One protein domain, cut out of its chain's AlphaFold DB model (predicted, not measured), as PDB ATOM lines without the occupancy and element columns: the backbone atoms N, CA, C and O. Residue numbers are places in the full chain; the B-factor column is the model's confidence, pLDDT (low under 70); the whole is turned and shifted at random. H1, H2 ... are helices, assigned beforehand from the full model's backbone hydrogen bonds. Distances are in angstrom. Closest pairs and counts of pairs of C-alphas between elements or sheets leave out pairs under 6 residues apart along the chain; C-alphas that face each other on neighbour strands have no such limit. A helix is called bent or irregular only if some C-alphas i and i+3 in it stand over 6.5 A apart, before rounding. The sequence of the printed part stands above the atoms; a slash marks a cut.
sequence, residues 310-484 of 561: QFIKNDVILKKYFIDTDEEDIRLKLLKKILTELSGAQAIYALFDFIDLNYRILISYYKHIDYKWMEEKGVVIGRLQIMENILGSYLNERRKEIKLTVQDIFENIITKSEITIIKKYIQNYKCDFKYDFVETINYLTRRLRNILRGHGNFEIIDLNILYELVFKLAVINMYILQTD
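What this domain is: This is residues 310 to 484 of the 561 residues of an uncharacterized protein of Roseburia faecis (UniProt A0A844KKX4). Two long helices, H3 and H10, lie side by side and run the same way as the core, and a third long helix, H9, crosses over H10 on the return. Shorter helices surround them: H2 folds back along H3, H5 packs along another part of H3, H1, H6 and H8 pack crosswise on different parts of H10, H7 meets one end of H9, and residues 368 to 376, of which 371 to 376 belong to H4, stick out. The printed part has 175 residues with ten named helices, H1 to H10 in chain order, and no named strand; its class is all helix. It is compact, with a radius of gyration of the C-alphas of 15.9 A, and rounded, spanning 45 by 38 by 36 A.

How they stand to each other: H10, residues 460 to 481, is the hub, touching five other helices; it is irregular, with C-alphas 461 and 464 7.5 A apart, and has a kink of 28 degrees near residue 467. H3, residues 345 to 366, touches it at a shallow tilt of 12 degrees, the same way, with the closest C-alphas, those of Ile 355 and Ala 474, 5.6 A apart. H9, residues 437 to 455, forms a helical hairpin with H10; they touch at a steep tilt of 44 degrees, opposite ways, closest at the C-alphas of Thr 445 and Leu 473, 6.5 A. H9 is close to but not clearly touching H3, whose Phe 352 has its C-alpha 6.6 A from that of Arg 449. H2, residues 330 to 341, and H3 form a helical hairpin at a shallow tilt of 3 degrees, opposite ways, where H3 touches with residues 347 to 354 alone; the closest C-alphas are those of Ile 338 and Ala 347, 5.4 A. H5, residues 384 to 390, touches H3 at residues 356 to 363 alone, at a shallow tilt of 5 degrees, the same way; the C-alphas of Tyr 359 and Met 387 are closest, 6.5 A. Three helices touch H10 about perpendicular to it: H8, residues 416 to 425, at 80 degrees, closest at the C-alphas of Glu 418 and Ile 465, 6.1 A; H1, residues 315 to 321, at 88 degrees, closest at Tyr 321 and Val 475, 6.0 A between C-alphas; and H6, residues 392 to 401, at 88 degrees, closest at Arg 398 and Ile 480, 6.9 A between C-alphas. H7, residues 406 to 413, only just touches H9, with 3 pairs of C-alphas within 8 A, the closest being Val 406 and Phe 437 at 4.6 A. H4, residues 371 to 377, touches no helix. In H1, H2, H3, H4, H5 and H8 every O i to N i+4 pair is within hydrogen-bond range; the counts are 4 of 6 in H6, 3 of 4 in H7, 14 of 15 in H9 and 16 of 18 in H10.

Where its parts are: H3 is 32.2 A from first to last C-alpha, beginning at C-alpha 345 (302.487, 333.153, 159.931). H10 is 31.1 A long and ends at C-alpha 481 (317.334, 328.575, 140.450). H9 measures 26.6 A and H2 15.8 A. H1, the first, begins at C-alpha 315 (308.932, 343.369, 135.801).

The domain as a whole: The C-alphas farthest apart, those of Lys 372 and Lys 416, are 46.3 A apart. The printed part has no cut. The link from H8 to H9, 11 residues, is long. The mean pLDDT of the printed part is 84.5; residues 324 to 328, 371, 378 and 454 to 457 are under 70.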
ATOM      1  N   GLN A 310     300.372 343.931 143.467       78.31
ATOM      2  CA  GLN A 310     300.347 345.281 144.041       78.31
ATOM      3  C   GLN A 310     301.704 345.694 144.626       78.31
ATOM      4  O   GLN A 310     302.015 346.883 144.657       78.31
ATOM      5  N   PHE A 311     302.506 344.738 145.114       83.69
ATOM      6  CA  PHE A 311     303.752 345.031 145.836       83.69
ATOM      7  C   PHE A 311     305.032 344.557 145.129       83.69
ATOM      8  O   PHE A 311     306.126 344.993 145.498       83.69
ATOM      9  N   ILE A 312     304.937 343.716 144.094       85.88
ATOM     10  CA  ILE A 312     306.056 343.406 143.193       85.88
ATOM     11  C   ILE A 312     306.052 344.417 142.048       85.88
ATOM     12  O   ILE A 312     305.226 344.336 141.143       85.88
ATOM     13  N   LYS A 313     306.997 345.362 142.086       82.12
ATOM     14  CA  LYS A 313     307.144 346.405 141.057       82.12
ATOM     15  C   LYS A 313     308.128 346.050 139.943       82.12
ATOM     16  O   LYS A 313     308.064 346.630 138.870       82.12
ATOM     17  N   ASN A 314     309.052 345.125 140.198       87.06
ATOM     18  CA  ASN A 314     310.061 344.740 139.218       87.06
ATOM     19  C   ASN A 314     309.475 343.766 138.181       87.06
ATOM     20  O   ASN A 314     309.040 342.669 138.538       87.06
ATOM     21  N   ASP A 315     309.520 344.143 136.902       83.56
ATOM     22  CA  ASP A 315     308.932 343.369 135.801       83.56
ATOM     23  C   ASP A 315     309.551 341.978 135.614       83.56
ATOM     24  O   ASP A 315     308.854 341.040 135.220       83.56
ATOM     25  N   VAL A 316     310.849 341.813 135.891       87.06
ATOM     26  CA  VAL A 316     311.535 340.515 135.763       87.06
ATOM     27  C   VAL A 316     310.991 339.538 136.803       87.06
ATOM     28  O   VAL A 316     310.620 338.413 136.466       87.06
ATOM     29  N   ILE A 317     310.877 339.990 138.054       87.56
ATOM     30  CA  ILE A 317     310.323 339.190 139.154       87.56
ATOM     31  C   ILE A 317     308.829 338.930 138.939       87.56
ATOM     32  O   ILE A 317     308.362 337.806 139.125       87.56
ATOM     33  N   LEU A 318     308.080 339.937 138.485       84.62
ATOM     34  CA  LEU A 318     306.650 339.809 138.215       84.62
ATOM     35  C   LEU A 318     306.360 338.788 137.105       84.62
ATOM     36  O   LEU A 318     305.436 337.990 137.238       84.62
ATOM     37  N   LYS A 319     307.163 338.761 136.034       84.12
ATOM     38  CA  LYS A 319     307.046 337.735 134.984       84.12
ATOM     39  C   LYS A 319     307.298 336.338 135.529       84.12
ATOM     40  O   LYS A 319     306.579 335.418 135.165       84.12
ATOM     41  N   LYS A 320     308.284 336.183 136.416       85.88
ATOM     42  CA  LYS A 320     308.604 334.883 137.015       85.88
ATOM     43  C   LYS A 320     307.513 334.371 137.939       85.88
ATOM     44  O   LYS A 320     307.278 333.173 137.981       85.88
ATOM     45  N   TYR A 321     306.803 335.258 138.625       85.69
ATOM     46  CA  TYR A 321     305.663 334.879 139.455       85.69
ATOM     47  C   TYR A 321     304.551 334.140 138.681       85.69
ATOM     48  O   TYR A 321     303.942 333.210 139.214       85.69
ATOM     49  N   PHE A 322     304.289 334.516 137.427       77.69
ATOM     50  CA  PHE A 322     303.342 333.802 136.573       77.69
ATOM     51  C   PHE A 322     304.019 332.565 135.979       77.69
ATOM     52  O   PHE A 322     304.514 332.605 134.860       77.69
ATOM     53  N   ILE A 323     304.050 331.476 136.753       71.94
ATOM     54  CA  ILE A 323     304.535 330.166 136.300       71.94
ATOM     55  C   ILE A 323     303.758 329.771 135.036       71.94
ATOM     56  O   ILE A 323     302.558 329.489 135.106       71.94
ATOM     57  N   ASP A 324     304.428 329.774 133.884       67.62
ATOM     58  CA  ASP A 324     303.825 329.428 132.597       67.62
ATOM     59  C   ASP A 324     304.178 327.993 132.212       67.62
ATOM     60  O   ASP A 324     305.047 327.738 131.386       67.62
ATOM     61  N   THR A 325     303.512 327.037 132.860       63.66
ATOM     62  CA  THR A 325     303.622 325.610 132.536       63.66
ATOM     63  C   THR A 325     302.273 325.071 132.066       63.66
ATOM     64  O   THR A 325     301.219 325.505 132.537       63.66
ATOM     65  N   ASP A 326     302.282 324.189 131.066       56.62
ATOM     66  CA  ASP A 326     301.068 323.573 130.500       56.62
ATOM     67  C   ASP A 326     300.625 322.300 131.252       56.62
ATOM     68  O   ASP A 326     299.554 321.762 130.977       56.62
ATOM     69  N   GLU A 327     301.403 321.855 132.244       62.75
ATOM     70  CA  GLU A 327     301.244 320.572 132.945       62.75
ATOM     71  C   GLU A 327     301.010 320.737 134.459       62.75
ATOM     72  O   GLU A 327     300.993 321.845 135.003       62.75
ATOM     73  N   GLU A 328     300.794 319.622 135.165       62.84
ATOM     74  CA  GLU A 328     300.598 319.631 136.614       62.84
ATOM     75  C   GLU A 328     301.860 320.078 137.368       62.84
ATOM     76  O   GLU A 328     302.804 319.320 137.556       62.84
ATOM     77  N   ASP A 329     301.845 321.309 137.879       73.88
ATOM     78  CA  ASP A 329     302.964 321.864 138.639       73.88
ATOM     79  C   ASP A 329     302.644 321.968 140.141       73.88
ATOM     80  O   ASP A 329     301.818 322.784 140.570       73.88
ATOM     81  N   ILE A 330     303.326 321.157 140.963       75.94
ATOM     82  CA  ILE A 330     303.181 321.167 142.429       75.94
ATOM     83  C   ILE A 330     303.498 322.538 143.039       75.94
ATOM     84  O   ILE A 330     302.873 322.930 144.021       75.94
ATOM     85  N   ARG A 331     304.414 323.309 142.445       80.31
ATOM     86  CA  ARG A 331     304.792 324.644 142.927       80.31
ATOM     87  C   ARG A 331     303.661 325.623 142.707       80.31
ATOM     88  O   ARG A 331     303.319 326.362 143.622       80.31
ATOM     89  N   LEU A 332     303.047 325.599 141.524       80.44
ATOM     90  CA  LEU A 332     301.873 326.418 141.238       80.44
ATOM     91  C   LEU A 332     300.714 326.040 142.165       80.44
ATOM     92  O   LEU A 332     300.040 326.921 142.701       80.44
ATOM     93  N   LYS A 333     300.490 324.738 142.376       78.50
ATOM     94  CA  LYS A 333     299.468 324.233 143.302       78.50
ATOM     95  C   LYS A 333     299.737 324.697 144.751       78.50
ATOM     96  O   LYS A 333     298.818 325.184 145.410       78.50
ATOM     97  N   LEU A 334     300.989 324.649 145.214       79.88
ATOM     98  CA  LEU A 334     301.408 325.116 146.540       79.88
ATOM     99  C   LEU A 334     301.290 326.639 146.685       79.88
ATOM    100  O   LEU A 334     300.665 327.109 147.630       79.88
ATOM    101  N   LEU A 335     301.809 327.414 145.729       84.50
ATOM    102  CA  LEU A 335     301.657 328.874 145.687       84.50
ATOM    103  C   LEU A 335     300.186 329.275 145.762       84.50
ATOM    104  O   LEU A 335     299.835 330.148 146.550       84.50
ATOM    105  N   LYS A 336     299.312 328.604 145.002       82.00
ATOM    106  CA  LYS A 336     297.866 328.827 145.088       82.00
ATOM    107  C   LYS A 336     297.350 328.639 146.501       82.00
ATOM    108  O   LYS A 336     296.706 329.541 147.022       82.00
ATOM    109  N   LYS A 337     297.658 327.507 147.127       79.75
ATOM    110  CA  LYS A 337     297.220 327.205 148.491       79.75
ATOM    111  C   LYS A 337     297.719 328.243 149.502       79.75
ATOM    112  O   LYS A 337     296.933 328.749 150.300       79.75
ATOM    113  N   ILE A 338     298.998 328.620 149.429       82.38
ATOM    114  CA  ILE A 338     299.599 329.648 150.292       82.38
ATOM    115  C   ILE A 338     298.834 330.969 150.170       82.38
ATOM    116  O   ILE A 338     298.437 331.557 151.171       82.38
ATOM    117  N   LEU A 339     298.598 331.419 148.937       82.06
ATOM    118  CA  LEU A 339     298.016 332.728 148.648       82.06
ATOM    119  C   LEU A 339     296.523 332.813 148.998       82.06
ATOM    120  O   LEU A 339     296.024 333.884 149.364       82.06
ATOM    121  N   THR A 340     295.783 331.711 148.877       75.81
ATOM    122  CA  THR A 340     294.321 331.722 149.013       75.81
ATOM    123  C   THR A 340     293.811 331.235 150.365       75.81
ATOM    124  O   THR A 340     292.773 331.743 150.804       75.81
ATOM    125  N   GLU A 341     294.506 330.290 151.007       75.38
ATOM    126  CA  GLU A 341     294.022 329.564 152.189       75.38
ATOM    127  C   GLU A 341     294.779 329.898 153.474       75.38
ATOM    128  O   GLU A 341     294.159 329.903 154.540       75.38
ATOM    129  N   LEU A 342     296.087 330.168 153.389       77.94
ATOM    130  CA  LEU A 342     296.929 330.377 154.566       77.94
ATOM    131  C   LEU A 342     296.976 331.847 154.965       77.94
ATOM    132  O   LEU A 342     297.297 332.703 154.146       77.94
ATOM    133  N   SER A 343     296.729 332.132 156.240       75.12
ATOM    134  CA  SER A 343     296.811 333.485 156.787       75.12
ATOM    135  C   SER A 343     298.078 333.682 157.610       75.12
ATOM    136  O   SER A 343     298.443 332.830 158.424       75.12
ATOM    137  N   GLY A 344     298.702 334.850 157.478       78.00
ATOM    138  CA  GLY A 344     299.711 335.301 158.431       78.00
ATOM    139  C   GLY A 344     300.962 334.434 158.478       78.00
ATOM    140  O   GLY A 344     301.607 334.201 157.459       78.00
ATOM    141  N   ALA A 345     301.298 333.960 159.677       81.19
ATOM    142  CA  ALA A 345     302.487 333.153 159.931       81.19
ATOM    143  C   ALA A 345     302.536 331.856 159.130       81.19
ATOM    144  O   ALA A 345     303.592 331.492 158.620       81.19
ATOM    145  N   GLN A 346     301.390 331.195 158.955       80.94
ATOM    146  CA  GLN A 346     301.321 329.952 158.190       80.94
ATOM    147  C   GLN A 346     301.753 330.169 156.737       80.94
ATOM    148  O   GLN A 346     302.478 329.345 156.185       80.94
ATOM    149  N   ALA A 347     301.363 331.299 156.137       84.19
ATOM    150  CA  ALA A 347     301.773 331.648 154.784       84.19
ATOM    151  C   ALA A 347     303.284 331.909 154.706       84.19
ATOM    152  O   ALA A 347     303.937 331.417 153.792       84.19
ATOM    153  N   ILE A 348     303.856 332.619 155.686       87.31
ATOM    154  CA  ILE A 348     305.304 332.884 155.758       87.31
ATOM    155  C   ILE A 348     306.102 331.575 155.860       87.31
ATOM    156  O   ILE A 348     307.059 331.381 155.111       87.31
ATOM    157  N   TYR A 349     305.700 330.648 156.733       85.56
ATOM    158  CA  TYR A 349     306.376 329.352 156.858       85.56
ATOM    159  C   TYR A 349     306.264 328.512 155.591       85.56
ATOM    160  O   TYR A 349     307.270 327.985 155.118       85.56
ATOM    161  N   ALA A 350     305.076 328.469 154.993       85.56
ATOM    162  CA  ALA A 350     304.867 327.748 153.749       85.56
ATOM    163  C   ALA A 350     305.650 328.360 152.570       85.56
ATOM    164  O   ALA A 350     306.061 327.633 151.671       85.56
ATOM    165  N   LEU A 351     305.922 329.672 152.571       90.44
ATOM    166  CA  LEU A 351     306.819 330.296 151.591       90.44
ATOM    167  C   LEU A 351     308.280 329.868 151.786       90.44
ATOM    168  O   LEU A 351     308.986 329.671 150.800       90.44
ATOM    169  N   PHE A 352     308.741 329.668 153.023       89.81
ATOM    170  CA  PHE A 352     310.063 329.077 153.251       89.81
ATOM    171  C   PHE A 352     310.122 327.609 152.819       89.81
ATOM    172  O   PHE A 352     311.114 327.207 152.219       89.81
ATOM    173  N   ASP A 353     309.065 326.831 153.056       86.00
ATOM    174  CA  ASP A 353     308.952 325.470 152.512       86.00
ATOM    175  C   ASP A 353     308.963 325.459 150.984       86.00
ATOM    176  O   ASP A 353     309.614 324.619 150.366       86.00
ATOM    177  N   PHE A 354     308.295 326.429 150.361       88.81
ATOM    178  CA  PHE A 354     308.332 326.615 148.918       88.81
ATOM    179  C   PHE A 354     309.757 326.897 148.415       88.81
ATOM    180  O   PHE A 354     310.168 326.357 147.388       88.81
ATOM    181  N   ILE A 355     310.543 327.706 149.130       91.75
ATOM    182  CA  ILE A 355     311.959 327.933 148.802       91.75
ATOM    183  C   ILE A 355     312.750 326.627 148.925       91.75
ATOM    184  O   ILE A 355     313.443 326.250 147.980       91.75
ATOM    185  N   ASP A 356     312.609 325.908 150.040       88.44
ATOM    186  CA  ASP A 356     313.310 324.640 150.273       88.44
ATOM    187  C   ASP A 356     312.974 323.597 149.187       88.44
ATOM    188  O   ASP A 356     313.868 322.913 148.684       88.44
ATOM    189  N   LEU A 357     311.706 323.520 148.764       87.25
ATOM    190  CA  LEU A 357     311.248 322.674 147.658       87.25
ATOM    191  C   LEU A 357     311.991 322.986 146.352       87.25
ATOM    192  O   LEU A 357     312.416 322.063 145.660       87.25
ATOM    193  N   ASN A 358     312.179 324.264 146.013       89.94
ATOM    194  CA  ASN A 358     312.891 324.649 144.792       89.94
ATOM    195  C   ASN A 358     314.350 324.172 144.809       89.94
ATOM    196  O   ASN A 358     314.828 323.623 143.816       89.94
ATOM    197  N   TYR A 359     315.039 324.308 145.945       91.00
ATOM    198  CA  TYR A 359     316.389 323.767 146.110       91.00
ATOM    199  C   TYR A 359     316.411 322.242 145.958       91.00
ATOM    200  O   TYR A 359     317.246 321.714 145.226       91.00
ATOM    201  N   ARG A 360     315.474 321.529 146.593       87.44
ATOM    202  CA  ARG A 360     315.385 320.059 146.537       87.44
ATOM    203  C   ARG A 360     315.118 319.540 145.122       87.44
ATOM    204  O   ARG A 360     315.813 318.624 144.687       87.44
ATOM    205  N   ILE A 361     314.187 320.151 144.380       87.44
ATOM    206  CA  ILE A 361     313.925 319.814 142.965       87.44
ATOM    207  C   ILE A 361     315.212 319.941 142.149       87.44
ATOM    208  O   ILE A 361     315.571 319.042 141.392       87.44
ATOM    209  N   LEU A 362     315.917 321.060 142.312       89.56
ATOM    210  CA  LEU A 362     317.103 321.347 141.524       89.56
ATOM    211  C   LEU A 362     318.274 320.417 141.872       89.56
ATOM    212  O   LEU A 362     318.948 319.924 140.971       89.56
ATOM    213  N   ILE A 363     318.491 320.153 143.163       89.00
ATOM    214  CA  ILE A 363     319.502 319.200 143.634       89.00
ATOM    215  C   ILE A 363     319.224 317.823 143.032       89.00
ATOM    216  O   ILE A 363     320.130 317.249 142.439       89.00
ATOM    217  N   SER A 364     317.977 317.347 143.092       86.06
ATOM    218  CA  SER A 364     317.584 316.043 142.531       86.06
ATOM    219  C   SER A 364     317.781 315.963 141.023       86.06
ATOM    220  O   SER A 364     318.190 314.938 140.501       86.06
ATOM    221  N   TYR A 365     317.540 317.063 140.309       88.19
ATOM    222  CA  TYR A 365     317.720 317.089 138.862       88.19
ATOM    223  C   TYR A 365     319.203 317.052 138.444       88.19
ATOM    224  O   TYR A 365     319.562 316.398 137.466       88.19
ATOM    225  N   TYR A 366     320.073 317.788 139.146       85.62
ATOM    226  CA  TYR A 366     321.479 317.968 138.747       85.62
ATOM    227  C   TYR A 366     322.462 317.023 139.435       85.62
ATOM    228  O   TYR A 366     323.588 316.857 138.960       85.62
ATOM    229  N   LYS A 367     322.081 316.425 140.560       81.44
ATOM    230  CA  LYS A 367     322.873 315.411 141.250       81.44
ATOM    231  C   LYS A 367     322.186 314.070 141.069       81.44
ATOM    232  O   LYS A 367     320.969 313.990 141.102       81.44
ATOM    233  N   HIS A 368     322.970 313.015 140.882       73.00
ATOM    234  CA  HIS A 368     322.427 311.673 141.015       73.00
ATOM    235  C   HIS A 368     322.175 311.437 142.502       73.00
ATOM    236  O   HIS A 368     323.127 311.385 143.281       73.00
ATOM    237  N   ILE A 369     320.908 311.393 142.897       74.75
ATOM    238  CA  ILE A 369     320.516 311.218 144.291       74.75
ATOM    239  C   ILE A 369     319.916 309.840 144.418       74.75
ATOM    240  O   ILE A 369     318.789 309.600 144.007       74.75
ATOM    241  N   ASP A 370     320.700 308.941 144.986       70.94
ATOM    242  CA  ASP A 370     320.215 307.648 145.422       70.94
ATOM    243  C   ASP A 370     319.939 307.672 146.933       70.94
ATOM    244  O   ASP A 370     320.119 308.671 147.641       70.94
ATOM    245  N   TYR A 371     319.467 306.543 147.438       69.19
ATOM    246  CA  TYR A 371     319.172 306.385 148.854       69.19
ATOM    247  C   TYR A 371     320.411 306.464 149.742       69.19
ATOM    248  O   TYR A 371     320.335 307.028 150.832       69.19
ATOM    249  N   LYS A 372     321.557 305.970 149.268       72.81
ATOM    250  CA  LYS A 372     322.818 306.029 150.013       72.81
ATOM    251  C   LYS A 372     323.218 307.480 150.272       72.81
ATOM    252  O   LYS A 372     323.566 307.856 151.390       72.81
ATOM    253  N   TRP A 373     323.055 308.335 149.266       77.62
ATOM    254  CA  TRP A 373     323.256 309.767 149.411       77.62
ATOM    255  C   TRP A 373     322.303 310.391 150.445       77.62
ATOM    256  O   TRP A 373     322.714 311.243 151.239       77.62
ATOM    257  N   MET A 374     321.037 309.958 150.485       74.69
ATOM    258  CA  MET A 374     320.065 310.421 151.486       74.69
ATOM    259  C   MET A 374     320.389 309.968 152.909       74.69
ATOM    260  O   MET A 374     320.179 310.742 153.838       74.69
ATOM    261  N   GLU A 375     320.935 308.775 153.121       70.94
ATOM    262  CA  GLU A 375     321.360 308.338 154.458       70.94
ATOM    263  C   GLU A 375     322.518 309.186 155.004       70.94
ATOM    264  O   GLU A 375     322.549 309.541 156.192       70.94
ATOM    265  N   GLU A 376     323.448 309.552 154.119       75.50
ATOM    266  CA  GLU A 376     324.620 310.362 154.440       75.50
ATOM    267  C   GLU A 376     324.275 311.843 154.647       75.50
ATOM    268  O   GLU A 376     324.812 312.494 155.549       75.50
ATOM    269  N   LYS A 377     323.402 312.406 153.802       75.31
ATOM    270  CA  LYS A 377     323.134 313.854 153.753       75.31
ATOM    271  C   LYS A 377     321.745 314.248 154.248       75.31
ATOM    272  O   LYS A 377     321.561 315.401 154.626       75.31
ATOM    273  N   GLY A 378     320.782 313.337 154.325       69.12
ATOM    274  CA  GLY A 378     319.371 313.619 154.626       69.12
ATOM    275  C   GLY A 378     319.155 314.406 155.918       69.12
ATOM    276  O   GLY A 378     318.391 315.368 155.920       69.12
ATOM    277  N   VAL A 379     319.918 314.097 156.974       70.25
ATOM    278  CA  VAL A 379     319.864 314.796 158.279       70.25
ATOM    279  C   VAL A 379     320.184 316.292 158.160       70.25
ATOM    280  O   VAL A 379     319.706 317.110 158.945       70.25
ATOM    281  N   VAL A 380     321.016 316.667 157.188       73.69
ATOM    282  CA  VAL A 380     321.447 318.054 156.983       73.69
ATOM    283  C   VAL A 380     320.732 318.738 155.810       73.69
ATOM    284  O   VAL A 380     320.768 319.969 155.700       73.69
ATOM    285  N   ILE A 381     320.035 317.966 154.968       74.00
ATOM    286  CA  ILE A 381     319.202 318.471 153.875       74.00
ATOM    287  C   ILE A 381     317.944 319.123 154.451       74.00
ATOM    288  O   ILE A 381     317.077 318.481 155.034       74.00
ATOM    289  N   GLY A 382     317.824 320.430 154.239       71.62
ATOM    290  CA  GLY A 382     316.891 321.294 154.965       71.62
ATOM    291  C   GLY A 382     317.600 322.490 155.599       71.62
ATOM    292  O   GLY A 382     316.951 323.411 156.087       71.62
ATOM    293  N   ARG A 383     318.936 322.541 155.557       83.12
ATOM    294  CA  ARG A 383     319.701 323.776 155.770       83.12
ATOM    295  C   ARG A 383     320.014 324.412 154.416       83.12
ATOM    296  O   ARG A 383     320.756 323.821 153.634       83.12
ATOM    297  N   LEU A 384     319.495 325.619 154.161       85.56
ATOM    298  CA  LEU A 384     319.698 326.330 152.886       85.56
ATOM    299  C   LEU A 384     321.177 326.434 152.501       85.56
ATOM    300  O   LEU A 384     321.524 326.053 151.394       85.56
ATOM    301  N   GLN A 385     322.060 326.788 153.443       87.12
ATOM    302  CA  GLN A 385     323.503 326.867 153.178       87.12
ATOM    303  C   GLN A 385     324.083 325.574 152.590       87.12
ATOM    304  O   GLN A 385     324.954 325.609 151.729       87.12
ATOM    305  N   ILE A 386     323.634 324.421 153.084       87.56
ATOM    306  CA  ILE A 386     324.155 323.128 152.639       87.56
ATOM    307  C   ILE A 386     323.628 322.820 151.242       87.56
ATOM    308  O   ILE A 386     324.391 322.379 150.387       87.56
ATOM    309  N   MET A 387     322.350 323.110 150.992       89.44
ATOM    310  CA  MET A 387     321.746 322.948 149.671       89.44
ATOM    311  C   MET A 387     322.384 323.882 148.629       89.44
ATOM    312  O   MET A 387     322.660 323.450 147.514       89.44
ATOM    313  N   GLU A 388     322.704 325.120 149.008       89.25
ATOM    314  CA  GLU A 388     323.461 326.071 148.187       89.25
ATOM    315  C   GLU A 388     324.862 325.544 147.862       89.25
ATOM    316  O   GLU A 388     325.257 325.533 146.697       89.25
ATOM    317  N   ASN A 389     325.591 325.036 148.861       89.06
ATOM    318  CA  ASN A 389     326.930 324.479 148.658       89.06
ATOM    319  C   ASN A 389     326.911 323.272 147.700       89.06
ATOM    320  O   ASN A 389     327.788 323.155 146.846       89.06
ATOM    321  N   ILE A 390     325.902 322.398 147.795       89.38
ATOM    322  CA  ILE A 390     325.729 321.251 146.881       89.38
ATOM    323  C   ILE A 390     325.533 321.718 145.429       89.38
ATOM    324  O   ILE A 390     326.015 321.070 144.494       89.38
ATOM    325  N   LEU A 391     324.851 322.849 145.239       90.25
ATOM    326  CA  LEU A 391     324.581 323.466 143.940       90.25
ATOM    327  C   LEU A 391     325.661 324.460 143.487       90.25
ATOM    328  O   LEU A 391     325.463 325.121 142.472       90.25
ATOM    329  N   GLY A 392     326.788 324.579 144.197       88.56
ATOM    330  CA  GLY A 392     327.760 325.660 144.001       88.56
ATOM    331  C   GLY A 392     328.181 325.885 142.544       88.56
ATOM    332  O   GLY A 392     328.148 327.019 142.072       88.56
ATOM    333  N   SER A 393     328.494 324.821 141.793       87.31
ATOM    334  CA  SER A 393     328.861 324.942 140.372       87.31
ATOM    335  C   SER A 393     327.720 325.493 139.511       87.31
ATOM    336  O   SER A 393     327.936 326.419 138.734       87.31
ATOM    337  N   TYR A 394     326.498 324.993 139.703       89.81
ATOM    338  CA  TYR A 394     325.309 325.483 139.007       89.81
ATOM    339  C   TYR A 394     325.024 326.952 139.341       89.81
ATOM    340  O   TYR A 394     324.787 327.762 138.449       89.81
ATOM    341  N   LEU A 395     325.084 327.325 140.623       89.69
ATOM    342  CA  LEU A 395     324.870 328.709 141.045       89.69
ATOM    343  C   LEU A 395     325.938 329.649 140.467       89.69
ATOM    344  O   LEU A 395     325.602 330.763 140.074       89.69
ATOM    345  N   ASN A 396     327.189 329.201 140.351       88.38
ATOM    346  CA  ASN A 396     328.265 329.981 139.738       88.38
ATOM    347  C   ASN A 396     328.032 330.242 138.244       88.38
ATOM    348  O   ASN A 396     328.309 331.342 137.768       88.38
ATOM    349  N   GLU A 397     327.500 329.270 137.504       88.75
ATOM    350  CA  GLU A 397     327.079 329.483 136.114       88.75
ATOM    351  C   GLU A 397     325.895 330.450 136.046       88.75
ATOM    352  O   GLU A 397     325.933 331.439 135.314       88.75
ATOM    353  N   ARG A 398     324.880 330.238 136.892       88.38
ATOM    354  CA  ARG A 398     323.687 331.091 136.949       88.38
ATOM    355  C   ARG A 398     324.000 332.548 137.270       88.38
ATOM    356  O   ARG A 398     323.357 333.426 136.702       88.38
ATOM    357  N   ARG A 399     324.999 332.829 138.115       89.75
ATOM    358  CA  ARG A 399     325.463 334.202 138.396       89.75
ATOM    359  C   ARG A 399     325.845 334.963 137.124       89.75
ATOM    360  O   ARG A 399     325.573 336.155 137.047       89.75
ATOM    361  N   LYS A 400     326.399 334.286 136.111       87.44
ATOM    362  CA  LYS A 400     326.782 334.900 134.824       87.44
ATOM    363  C   LYS A 400     325.579 335.245 133.941       87.44
ATOM    364  O   LYS A 400     325.673 336.110 133.080       87.44
ATOM    365  N   GLU A 401     324.454 334.562 134.141       87.88
ATOM    366  CA  GLU A 401     323.238 334.704 133.330       87.88
ATOM    367  C   GLU A 401     322.210 335.663 133.958       87.88
ATOM    368  O   GLU A 401     321.259 336.096 133.297       87.88
ATOM    369  N   ILE A 402     322.358 335.978 135.247       89.31
ATOM    370  CA  ILE A 402     321.447 336.860 135.977       89.31
ATOM    371  C   ILE A 402     321.695 338.314 135.577       89.31
ATOM    372  O   ILE A 402     322.773 338.863 135.758       89.31
ATOM    373  N   LYS A 403     320.636 338.958 135.079       86.81
ATOM    374  CA  LYS A 403     320.656 340.371 134.666       86.81
ATOM    375  C   LYS A 403     320.426 341.371 135.804       86.81
ATOM    376  O   LYS A 403     320.579 342.563 135.582       86.81
ATOM    377  N   LEU A 404     319.984 340.903 136.973       89.50
ATOM    378  CA  LEU A 404     319.676 341.761 138.121       89.50
ATOM    379  C   LEU A 404     320.924 341.964 138.979       89.50
ATOM    380  O   LEU A 404     321.697 341.032 139.187       89.50
ATOM    381  N   THR A 405     321.080 343.170 139.507       90.69
ATOM    382  CA  THR A 405     322.225 343.587 140.319       90.69
ATOM    383  C   THR A 405     321.842 343.753 141.787       90.69
ATOM    384  O   THR A 405     320.666 343.864 142.135       90.69
ATOM    385  N   VAL A 406     322.833 343.820 142.681       90.62
ATOM    386  CA  VAL A 406     322.574 344.091 144.106       90.62
ATOM    387  C   VAL A 406     321.878 345.446 144.323       90.62
ATOM    388  O   VAL A 406     321.089 345.600 145.253       90.62
ATOM    389  N   GLN A 407     322.088 346.407 143.419       89.38
ATOM    390  CA  GLN A 407     321.397 347.692 143.432       89.38
ATOM    391  C   GLN A 407     319.895 347.529 143.156       89.38
ATOM    392  O   GLN A 407     319.074 348.093 143.879       89.38
ATOM    393  N   ASP A 408     319.514 346.655 142.216       89.56
ATOM    394  CA  ASP A 408     318.105 346.331 141.964       89.56
ATOM    395  C   ASP A 408     317.402 345.771 143.205       89.56
ATOM    396  O   ASP A 408     316.217 346.041 143.415       89.56
ATOM    397  N   ILE A 409     318.118 345.021 144.053       89.12
ATOM    398  CA  ILE A 409     317.562 344.498 145.308       89.12
ATOM    399  C   ILE A 409     317.114 345.651 146.201       89.12
ATOM    400  O   ILE A 409     315.963 345.662 146.632       89.12
ATOM    401  N   PHE A 410     318.004 346.597 146.491       89.06
ATOM    402  CA  PHE A 410     317.764 347.613 147.519       89.06
ATOM    403  C   PHE A 410     317.051 348.870 147.014       89.06
ATOM    404  O   PHE A 410     316.506 349.614 147.829       89.06
ATOM    405  N   GLU A 411     317.021 349.102 145.701       84.81
ATOM    406  CA  GLU A 411     316.350 350.265 145.107       84.81
ATOM    407  C   GLU A 411     315.003 349.913 144.463       84.81
ATOM    408  O   GLU A 411     314.046 350.679 144.587       84.81
ATOM    409  N   ASN A 412     314.896 348.740 143.824       84.50
ATOM    410  CA  ASN A 412     313.763 348.409 142.952       84.50
ATOM    411  C   ASN A 412     312.872 347.273 143.482       84.50
ATOM    412  O   ASN A 412     311.684 347.212 143.150       84.50
ATOM    413  N   ILE A 413     313.421 346.353 144.281       90.25
ATOM    414  CA  ILE A 413     312.731 345.123 144.702       90.25
ATOM    415  C   ILE A 413     312.291 345.194 146.170       90.25
ATOM    416  O   ILE A 413     311.101 345.043 146.470       90.25
ATOM    417  N   ILE A 414     313.236 345.416 147.085       92.12
ATOM    418  CA  ILE A 414     313.005 345.546 148.524       92.12
ATOM    419  C   ILE A 414     312.775 347.024 148.846       92.12
ATOM    420  O   ILE A 414     313.571 347.900 148.532       92.12
ATOM    421  N   THR A 415     311.652 347.303 149.487       91.25
ATOM    422  CA  THR A 415     311.194 348.637 149.866       91.25
ATOM    423  C   THR A 415     311.857 349.118 151.155       91.25
ATOM    424  O   THR A 415     312.332 348.332 151.975       91.25
ATOM    425  N   LYS A 416     311.807 350.433 151.402       90.56
ATOM    426  CA  LYS A 416     312.323 351.031 152.645       90.56
ATOM    427  C   LYS A 416     311.700 350.414 153.905       90.56
ATOM    428  O   LYS A 416     312.421 350.153 154.861       90.56
ATOM    429  N   SER A 417     310.393 350.141 153.899       91.31
ATOM    430  CA  SER A 417     309.707 349.488 155.022       91.31
ATOM    431  C   SER A 417     310.194 348.058 155.250       91.31
ATOM    432  O   SER A 417     310.393 347.657 156.393       91.31
ATOM    433  N   GLU A 418     310.450 347.302 154.181       93.94
ATOM    434  CA  GLU A 418     311.007 345.950 154.287       93.94
ATOM    435  C   GLU A 418     312.457 345.980 154.794       93.94
ATOM    436  O   GLU A 418     312.809 345.166 155.639       93.94
ATOM    437  N   ILE A 419     313.281 346.954 154.381       93.06
ATOM    438  CA  ILE A 419     314.641 347.143 154.925       93.06
ATOM    439  C   ILE A 419     314.599 347.420 156.434       93.06
ATOM    440  O   ILE A 419     315.414 346.872 157.178       93.06
ATOM    441  N   THR A 420     313.657 348.240 156.906       92.50
ATOM    442  CA  THR A 420     313.472 348.491 158.346       92.50
ATOM    443  C   THR A 420     313.145 347.200 159.097       92.50
ATOM    444  O   THR A 420     313.753 346.925 160.130       92.50
ATOM    445  N   ILE A 421     312.256 346.369 158.547       92.75
ATOM    446  CA  ILE A 421     311.940 345.050 159.110       92.75
ATOM    447  C   ILE A 421     313.165 344.126 159.093       92.75
ATOM    448  O   ILE A 421     313.458 343.486 160.100       92.75
ATOM    449  N   ILE A 422     313.942 344.095 158.008       92.94
ATOM    450  CA  ILE A 422     315.177 343.299 157.943       92.94
ATOM    451  C   ILE A 422     316.136 343.701 159.068       92.94
ATOM    452  O   ILE A 422     316.647 342.827 159.760       92.94
ATOM    453  N   LYS A 423     316.347 345.003 159.295       92.31
ATOM    454  CA  LYS A 423     317.218 345.505 160.371       92.31
ATOM    455  C   LYS A 423     316.692 345.184 161.771       92.31
ATOM    456  O   LYS A 423     317.495 344.988 162.678       92.31
ATOM    457  N   LYS A 424     315.367 345.117 161.944       91.25
ATOM    458  CA  LYS A 424     314.727 344.728 163.208       91.25
ATOM    459  C   LYS A 424     315.023 343.269 163.564       91.25
ATOM    460  O   LYS A 424     315.395 342.987 164.696       91.25
ATOM    461  N   TYR A 425     314.882 342.351 162.604       90.12
ATOM    462  CA  TYR A 425     315.040 340.913 162.861       90.12
ATOM    463  C   TYR A 425     316.483 340.416 162.695       90.12
ATOM    464  O   TYR A 425     316.910 339.511 163.409       90.12
ATOM    465  N   ILE A 426     317.266 341.003 161.786       90.00
ATOM    466  CA  ILE A 426     318.687 340.693 161.600       90.00
ATOM    467  C   ILE A 426     319.520 341.772 162.299       90.00
ATOM    468  O   ILE A 426     319.793 342.831 161.732       90.00
ATOM    469  N   GLN A 427     319.959 341.478 163.526       82.56
ATOM    470  CA  GLN A 427     320.802 342.383 164.311       82.56
ATOM    471  C   GLN A 427     322.025 342.865 163.516       82.56
ATOM    472  O   GLN A 427     322.697 342.076 162.847       82.56
ATOM    473  N   ASN A 428     322.310 344.167 163.616       84.38
ATOM    474  CA  ASN A 428     323.440 344.848 162.973       84.38
ATOM    475  C   ASN A 428     323.491 344.727 161.440       84.38
ATOM    476  O   ASN A 428     324.544 344.944 160.838       84.38
ATOM    477  N   TYR A 429     322.369 344.408 160.785       88.31
ATOM    478  CA  TYR A 429     322.327 344.320 159.332       88.31
ATOM    479  C   TYR A 429     322.627 345.670 158.666       88.31
ATOM    480  O   TYR A 429     321.980 346.689 158.932       88.31
ATOM    481  N   LYS A 430     323.581 345.648 157.735       85.94
ATOM    482  CA  LYS A 430     323.871 346.741 156.808       85.94
ATOM    483  C   LYS A 430     323.685 346.222 155.387       85.94
ATOM    484  O   LYS A 430     324.055 345.087 155.101       85.94
ATOM    485  N   CYS A 431     323.105 347.051 154.519       85.38
ATOM    486  CA  CYS A 431     323.048 346.740 153.095       85.38
ATOM    487  C   CYS A 431     324.485 346.700 152.576       85.38
ATOM    488  O   CYS A 431     325.185 347.712 152.627       85.38
ATOM    489  N   ASP A 432     324.923 345.523 152.145       82.50
ATOM    490  CA  ASP A 432     326.268 345.308 151.637       82.50
ATOM    491  C   ASP A 432     326.206 345.199 150.115       82.50
ATOM    492  O   ASP A 432     325.631 344.259 149.571       82.50
ATOM    493  N   PHE A 433     326.769 346.200 149.442       85.44
ATOM    494  CA  PHE A 433     326.810 346.287 147.984       85.44
ATOM    495  C   PHE A 433     328.040 345.585 147.390       85.44
ATOM    496  O   PHE A 433     328.234 345.624 146.179       85.44
ATOM    497  N   LYS A 434     328.892 344.970 148.226       84.56
ATOM    498  CA  LYS A 434     330.068 344.220 147.768       84.56
ATOM    499  C   LYS A 434     329.720 342.810 147.299       84.56
ATOM    500  O   LYS A 434     330.422 342.276 146.448       84.56
ATOM    501  N   TYR A 435     328.671 342.213 147.861       84.50
ATOM    502  CA  TYR A 435     328.182 340.905 147.433       84.50
ATOM    503  C   TYR A 435     327.373 341.023 146.145       84.50
ATOM    504  O   TYR A 435     326.707 342.031 145.896       84.50
ATOM    505  N   ASP A 436     327.392 339.964 145.338       89.00
ATOM    506  CA  ASP A 436     326.545 339.911 144.153       89.00
ATOM    507  C   ASP A 436     325.062 339.685 144.504       89.00
ATOM    508  O   ASP A 436     324.665 339.490 145.663       89.00
ATOM    509  N   PHE A 437     324.216 339.730 143.470       91.56
ATOM    510  CA  PHE A 437     322.772 339.559 143.610       91.56
ATOM    511  C   PHE A 437     322.403 338.224 144.274       91.56
ATOM    512  O   PHE A 437     321.552 338.188 145.162       91.56
ATOM    513  N   VAL A 438     323.035 337.125 143.858       91.44
ATOM    514  CA  VAL A 438     322.708 335.775 144.336       91.44
ATOM    515  C   VAL A 438     323.117 335.618 145.793       91.44
ATOM    516  O   VAL A 438     322.319 335.156 146.605       91.44
ATOM    517  N   GLU A 439     324.326 336.048 146.144       89.94
ATOM    518  CA  GLU A 439     324.841 335.977 147.512       89.94
ATOM    519  C   GLU A 439     323.999 336.792 148.477       89.94
ATOM    520  O   GLU A 439     323.653 336.313 149.558       89.94
ATOM    521  N   THR A 440     323.600 337.993 148.064       92.25
ATOM    522  CA  THR A 440     322.751 338.863 148.876       92.25
ATOM    523  C   THR A 440     321.390 338.228 149.146       92.25
ATOM    524  O   THR A 440     320.935 338.189 150.295       92.25
ATOM    525  N   ILE A 441     320.740 337.687 148.110       94.00
ATOM    526  CA  ILE A 441     319.436 337.029 148.250       94.00
ATOM    527  C   ILE A 441     319.538 335.768 149.104       94.00
ATOM    528  O   ILE A 441     318.713 335.578 150.003       94.00
ATOM    529  N   ASN A 442     320.548 334.930 148.876       91.38
ATOM    530  CA  ASN A 442     320.762 333.711 149.653       91.38
ATOM    531  C   ASN A 442     321.050 334.035 151.122       91.38
ATOM    532  O   ASN A 442     320.442 333.452 152.024       91.38
ATOM    533  N   TYR A 443     321.892 335.039 151.385       91.62
ATOM    534  CA  TYR A 443     322.168 335.521 152.734       91.62
ATOM    535  C   TYR A 443     320.885 335.958 153.450       91.62
ATOM    536  O   TYR A 443     320.595 335.461 154.543       91.62
ATOM    537  N   LEU A 444     320.097 336.845 152.832       93.25
ATOM    538  CA  LEU A 444     318.844 337.341 153.405       93.25
ATOM    539  C   LEU A 444     317.853 336.203 153.656       93.25
ATOM    540  O   LEU A 444     317.313 336.088 154.756       93.25
ATOM    541  N   THR A 445     317.667 335.329 152.665       93.62
ATOM    542  CA  THR A 445     316.751 334.185 152.745       93.62
ATOM    543  C   THR A 445     317.138 333.254 153.890       93.62
ATOM    544  O   THR A 445     316.305 332.934 154.738       93.62
ATOM    545  N   ARG A 446     318.417 332.871 153.979       90.94
ATOM    546  CA  ARG A 446     318.947 331.998 155.032       90.94
ATOM    547  C   ARG A 446     318.782 332.606 156.420       90.94
ATOM    548  O   ARG A 446     318.333 331.918 157.336       90.94
ATOM    549  N   ARG A 447     319.146 333.880 156.596       90.88
ATOM    550  CA  ARG A 447     319.067 334.554 157.902       90.88
ATOM    551  C   ARG A 447     317.619 334.701 158.355       90.88
ATOM    552  O   ARG A 447     317.309 334.285 159.468       90.88
ATOM    553  N   LEU A 448     316.735 335.205 157.493       91.19
ATOM    554  CA  LEU A 448     315.313 335.361 157.813       91.19
ATOM    555  C   LEU A 448     314.644 334.015 158.080       91.19
ATOM    556  O   LEU A 448     313.922 333.898 159.063       91.19
ATOM    557  N   ARG A 449     314.930 332.982 157.278       88.56
ATOM    558  CA  ARG A 449     314.425 331.626 157.524       88.56
ATOM    559  C   ARG A 449     314.843 331.125 158.903       88.56
ATOM    560  O   ARG A 449     313.997 330.656 159.650       88.56
ATOM    561  N   ASN A 450     316.118 331.246 159.268       86.00
ATOM    562  CA  ASN A 450     316.606 330.762 160.562       86.00
ATOM    563  C   ASN A 450     315.999 331.534 161.745       86.00
ATOM    564  O   ASN A 450     315.665 330.922 162.755       86.00
ATOM    565  N   ILE A 451     315.830 332.852 161.616       85.75
ATOM    566  CA  ILE A 451     315.244 333.693 162.668       85.75
ATOM    567  C   ILE A 451     313.747 333.409 162.815       85.75
ATOM    568  O   ILE A 451     313.288 333.092 163.908       85.75
ATOM    569  N   LEU A 452     312.998 333.477 161.713       82.69
ATOM    570  CA  LEU A 452     311.537 333.404 161.729       82.69
ATOM    571  C   LEU A 452     311.026 331.974 161.917       82.69
ATOM    572  O   LEU A 452     310.055 331.773 162.625       82.69
ATOM    573  N   ARG A 453     311.660 330.974 161.292       72.00
ATOM    574  CA  ARG A 453     311.224 329.566 161.359       72.00
ATOM    575  C   ARG A 453     311.933 328.769 162.456       72.00
ATOM    576  O   ARG A 453     311.366 327.805 162.954       72.00
ATOM    577  N   GLY A 454     313.178 329.121 162.785       57.06
ATOM    578  CA  GLY A 454     314.028 328.331 163.683       57.06
ATOM    579  C   GLY A 454     313.910 328.688 165.165       57.06
ATOM    580  O   GLY A 454     313.999 327.784 165.991       57.06
ATOM    581  N   HIS A 455     313.727 329.971 165.514       49.25
ATOM    582  CA  HIS A 455     313.888 330.427 166.907       49.25
ATOM    583  C   HIS A 455     312.982 331.587 167.372       49.25
ATOM    584  O   HIS A 455     313.051 331.935 168.548       49.25
ATOM    585  N   GLY A 456     312.153 332.205 166.520       52.25
ATOM    586  CA  GLY A 456     311.463 333.455 166.869       52.25
ATOM    587  C   GLY A 456     309.975 333.498 166.530       52.25
ATOM    588  O   GLY A 456     309.576 333.216 165.404       52.25
ATOM    589  N   ASN A 457     309.168 333.959 167.488       64.19
ATOM    590  CA  ASN A 457     307.887 334.593 167.187       64.19
ATOM    591  C   ASN A 457     308.170 335.980 166.594       64.19
ATOM    592  O   ASN A 457     309.027 336.706 167.096       64.19
ATOM    593  N   PHE A 458     307.455 336.359 165.540       75.94
ATOM    594  CA  PHE A 458     307.495 337.715 165.002       75.94
ATOM    595  C   PHE A 458     306.246 338.488 165.425       75.94
ATOM    596  O   PHE A 458     305.200 337.908 165.727       75.94
ATOM    597  N   GLU A 459     306.355 339.811 165.465       82.88
ATOM    598  CA  GLU A 459     305.253 340.658 165.898       82.88
ATOM    599  C   GLU A 459     304.129 340.680 164.857       82.88
ATOM    600  O   GLU A 459     304.361 340.813 163.653       82.88
ATOM    601  N   ILE A 460     302.880 340.614 165.326       81.50
ATOM    602  CA  ILE A 460     301.688 340.630 164.462       81.50
ATOM    603  C   ILE A 460     301.642 341.903 163.602       81.50
ATOM    604  O   ILE A 460     301.172 341.857 162.466       81.50
ATOM    605  N   ILE A 461     302.165 343.025 164.108       85.81
ATOM    606  CA  ILE A 461     302.201 344.298 163.378       85.81
ATOM    607  C   ILE A 461     303.090 344.239 162.125       85.81
ATOM    608  O   ILE A 461     302.800 344.906 161.133       85.81
ATOM    609  N   ASP A 462     304.113 343.380 162.128       89.44
ATOM    610  CA  ASP A 462     305.072 343.238 161.027       89.44
ATOM    611  C   ASP A 462     304.615 342.220 159.970       89.44
ATOM    612  O   ASP A 462     305.186 342.144 158.883       89.44
ATOM    613  N   LEU A 463     303.579 341.433 160.269       87.19
ATOM    614  CA  LEU A 463     303.168 340.241 159.524       87.19
ATOM    615  C   LEU A 463     302.909 340.495 158.034       87.19
ATOM    616  O   LEU A 463     303.309 339.683 157.202       87.19
ATOM    617  N   ASN A 464     302.286 341.621 157.677       87.81
ATOM    618  CA  ASN A 464     302.048 341.957 156.270       87.81
ATOM    619  C   ASN A 464     303.354 342.273 155.529       87.81
ATOM    620  O   ASN A 464     303.559 341.774 154.428       87.81
ATOM    621  N   ILE A 465     304.254 343.051 156.138       91.38
ATOM    622  CA  ILE A 465     305.531 343.435 155.515       91.38
ATOM    623  C   ILE A 465     306.467 342.224 155.433       91.38
ATOM    624  O   ILE A 465     307.116 342.013 154.413       91.38
ATOM    625  N   LEU A 466     306.504 341.391 156.478       91.50
ATOM    626  CA  LEU A 466     307.252 340.133 156.480       91.50
ATOM    627  C   LEU A 466     306.754 339.186 155.391       91.50
ATOM    628  O   LEU A 466     307.561 338.579 154.694       91.50
ATOM    629  N   TYR A 467     305.439 339.082 155.214       90.44
ATOM    630  CA  TYR A 467     304.869 338.300 154.128       90.44
ATOM    631  C   TYR A 467     305.274 338.842 152.751       90.44
ATOM    632  O   TYR A 467     305.740 338.061 151.926       90.44
ATOM    633  N   GLU A 468     305.154 340.153 152.505       92.19
ATOM    634  CA  GLU A 468     305.570 340.775 151.235       92.19
ATOM    635  C   GLU A 468     307.054 340.496 150.937       92.19
ATOM    636  O   GLU A 468     307.398 340.041 149.841       92.19
ATOM    637  N   LEU A 469     307.915 340.662 151.945       94.00
ATOM    638  CA  LEU A 469     309.348 340.403 151.858       94.00
ATOM    639  C   LEU A 469     309.652 338.933 151.546       94.00
ATOM    640  O   LEU A 469     310.369 338.634 150.592       94.00
ATOM    641  N   VAL A 470     309.115 338.003 152.337       94.12
ATOM    642  CA  VAL A 470     309.382 336.567 152.171       94.12
ATOM    643  C   VAL A 470     308.798 336.060 150.852       94.12
ATOM    644  O   VAL A 470     309.422 335.237 150.183       94.12
ATOM    645  N   PHE A 471     307.661 336.605 150.413       93.44
ATOM    646  CA  PHE A 471     307.093 336.304 149.105       93.44
ATOM    647  C   PHE A 471     308.027 336.741 147.969       93.44
ATOM    648  O   PHE A 471     308.294 335.956 147.057       93.44
ATOM    649  N   LYS A 472     308.579 337.962 148.029       94.38
ATOM    650  CA  LYS A 472     309.579 338.424 147.052       94.38
ATOM    651  C   LYS A 472     310.795 337.506 147.037       94.38
ATOM    652  O   LYS A 472     311.197 337.069 145.963       94.38
ATOM    653  N   LEU A 473     311.335 337.155 148.205       95.12
ATOM    654  CA  LEU A 473     312.463 336.224 148.306       95.12
ATOM    655  C   LEU A 473     312.135 334.863 147.684       95.12
ATOM    656  O   LEU A 473     312.974 334.313 146.975       95.12
ATOM    657  N   ALA A 474     310.920 334.342 147.872       93.75
ATOM    658  CA  ALA A 474     310.490 333.084 147.267       93.75
ATOM    659  C   ALA A 474     310.487 333.132 145.730       93.75
ATOM    660  O   ALA A 474     311.049 332.245 145.084       93.75
ATOM    661  N   VAL A 475     309.924 334.189 145.136       92.69
ATOM    662  CA  VAL A 475     309.906 334.357 143.672       92.69
ATOM    663  C   VAL A 475     311.314 334.612 143.120       92.69
ATOM    664  O   VAL A 475     311.666 334.084 142.065       92.69
ATOM    665  N   ILE A 476     312.154 335.369 143.834       93.88
ATOM    666  CA  ILE A 476     313.540 335.625 143.416       93.88
ATOM    667  C   ILE A 476     314.378 334.344 143.482       93.88
ATOM    668  O   ILE A 476     315.137 334.079 142.556       93.88
ATOM    669  N   ASN A 477     314.222 333.516 144.520       94.00
ATOM    670  CA  ASN A 477     314.894 332.215 144.582       94.00
ATOM    671  C   ASN A 477     314.474 331.329 143.402       94.00
ATOM    672  O   ASN A 477     315.326 330.727 142.756       94.00
ATOM    673  N   MET A 478     313.186 331.310 143.048       90.56
ATOM    674  CA  MET A 478     312.718 330.604 141.851       90.56
ATOM    675  C   MET A 478     313.377 331.143 140.567       90.56
ATOM    676  O   MET A 478     313.801 330.358 139.722       90.56
ATOM    677  N   TYR A 479     313.542 332.466 140.441       91.38
ATOM    678  CA  TYR A 479     314.254 333.096 139.322       91.38
ATOM    679  C   TYR A 479     315.748 332.727 139.258       91.38
ATOM    680  O   TYR A 479     316.261 332.417 138.180       91.38
ATOM    681  N   ILE A 480     316.447 332.742 140.397       92.56
ATOM    682  CA  ILE A 480     317.865 332.366 140.489       92.56
ATOM    683  C   ILE A 480     318.035 330.906 140.062       92.56
ATOM    684  O   ILE A 480     318.853 330.603 139.189       92.56
ATOM    685  N   LEU A 481     317.221 330.018 140.636       91.31
ATOM    686  CA  LEU A 481     317.334 328.575 140.450       91.31
ATOM    687  C   LEU A 481     316.780 328.093 139.100       91.31
ATOM    688  O   LEU A 481     317.153 327.003 138.671       91.31
ATOM    689  N   GLN A 482     315.930 328.879 138.423       87.88
ATOM    690  CA  GLN A 482     315.219 328.498 137.187       87.88
ATOM    691  C   GLN A 482     314.526 327.140 137.292       87.88
ATOM    692  O   GLN A 482     314.540 326.314 136.371       87.88
ATOM    693  N   THR A 483     313.954 326.870 138.459       83.88
ATOM    694  CA  THR A 483     313.248 325.616 138.671       83.88
ATOM    695  C   THR A 483     312.026 325.546 137.773       83.88
ATOM    696  O   THR A 483     311.709 324.449 137.331       83.88
ATOM    697  N   ASP A 484     311.384 326.672 137.444       78.56
ATOM    698  CA  ASP A 484     310.216 326.780 136.556       78.56
ATOM    699  C   ASP A 484     310.396 326.088 135.194       78.56
ATOM    700  O   ASP A 484     309.415 325.641 134.611       78.56
TER     701      ASP A 484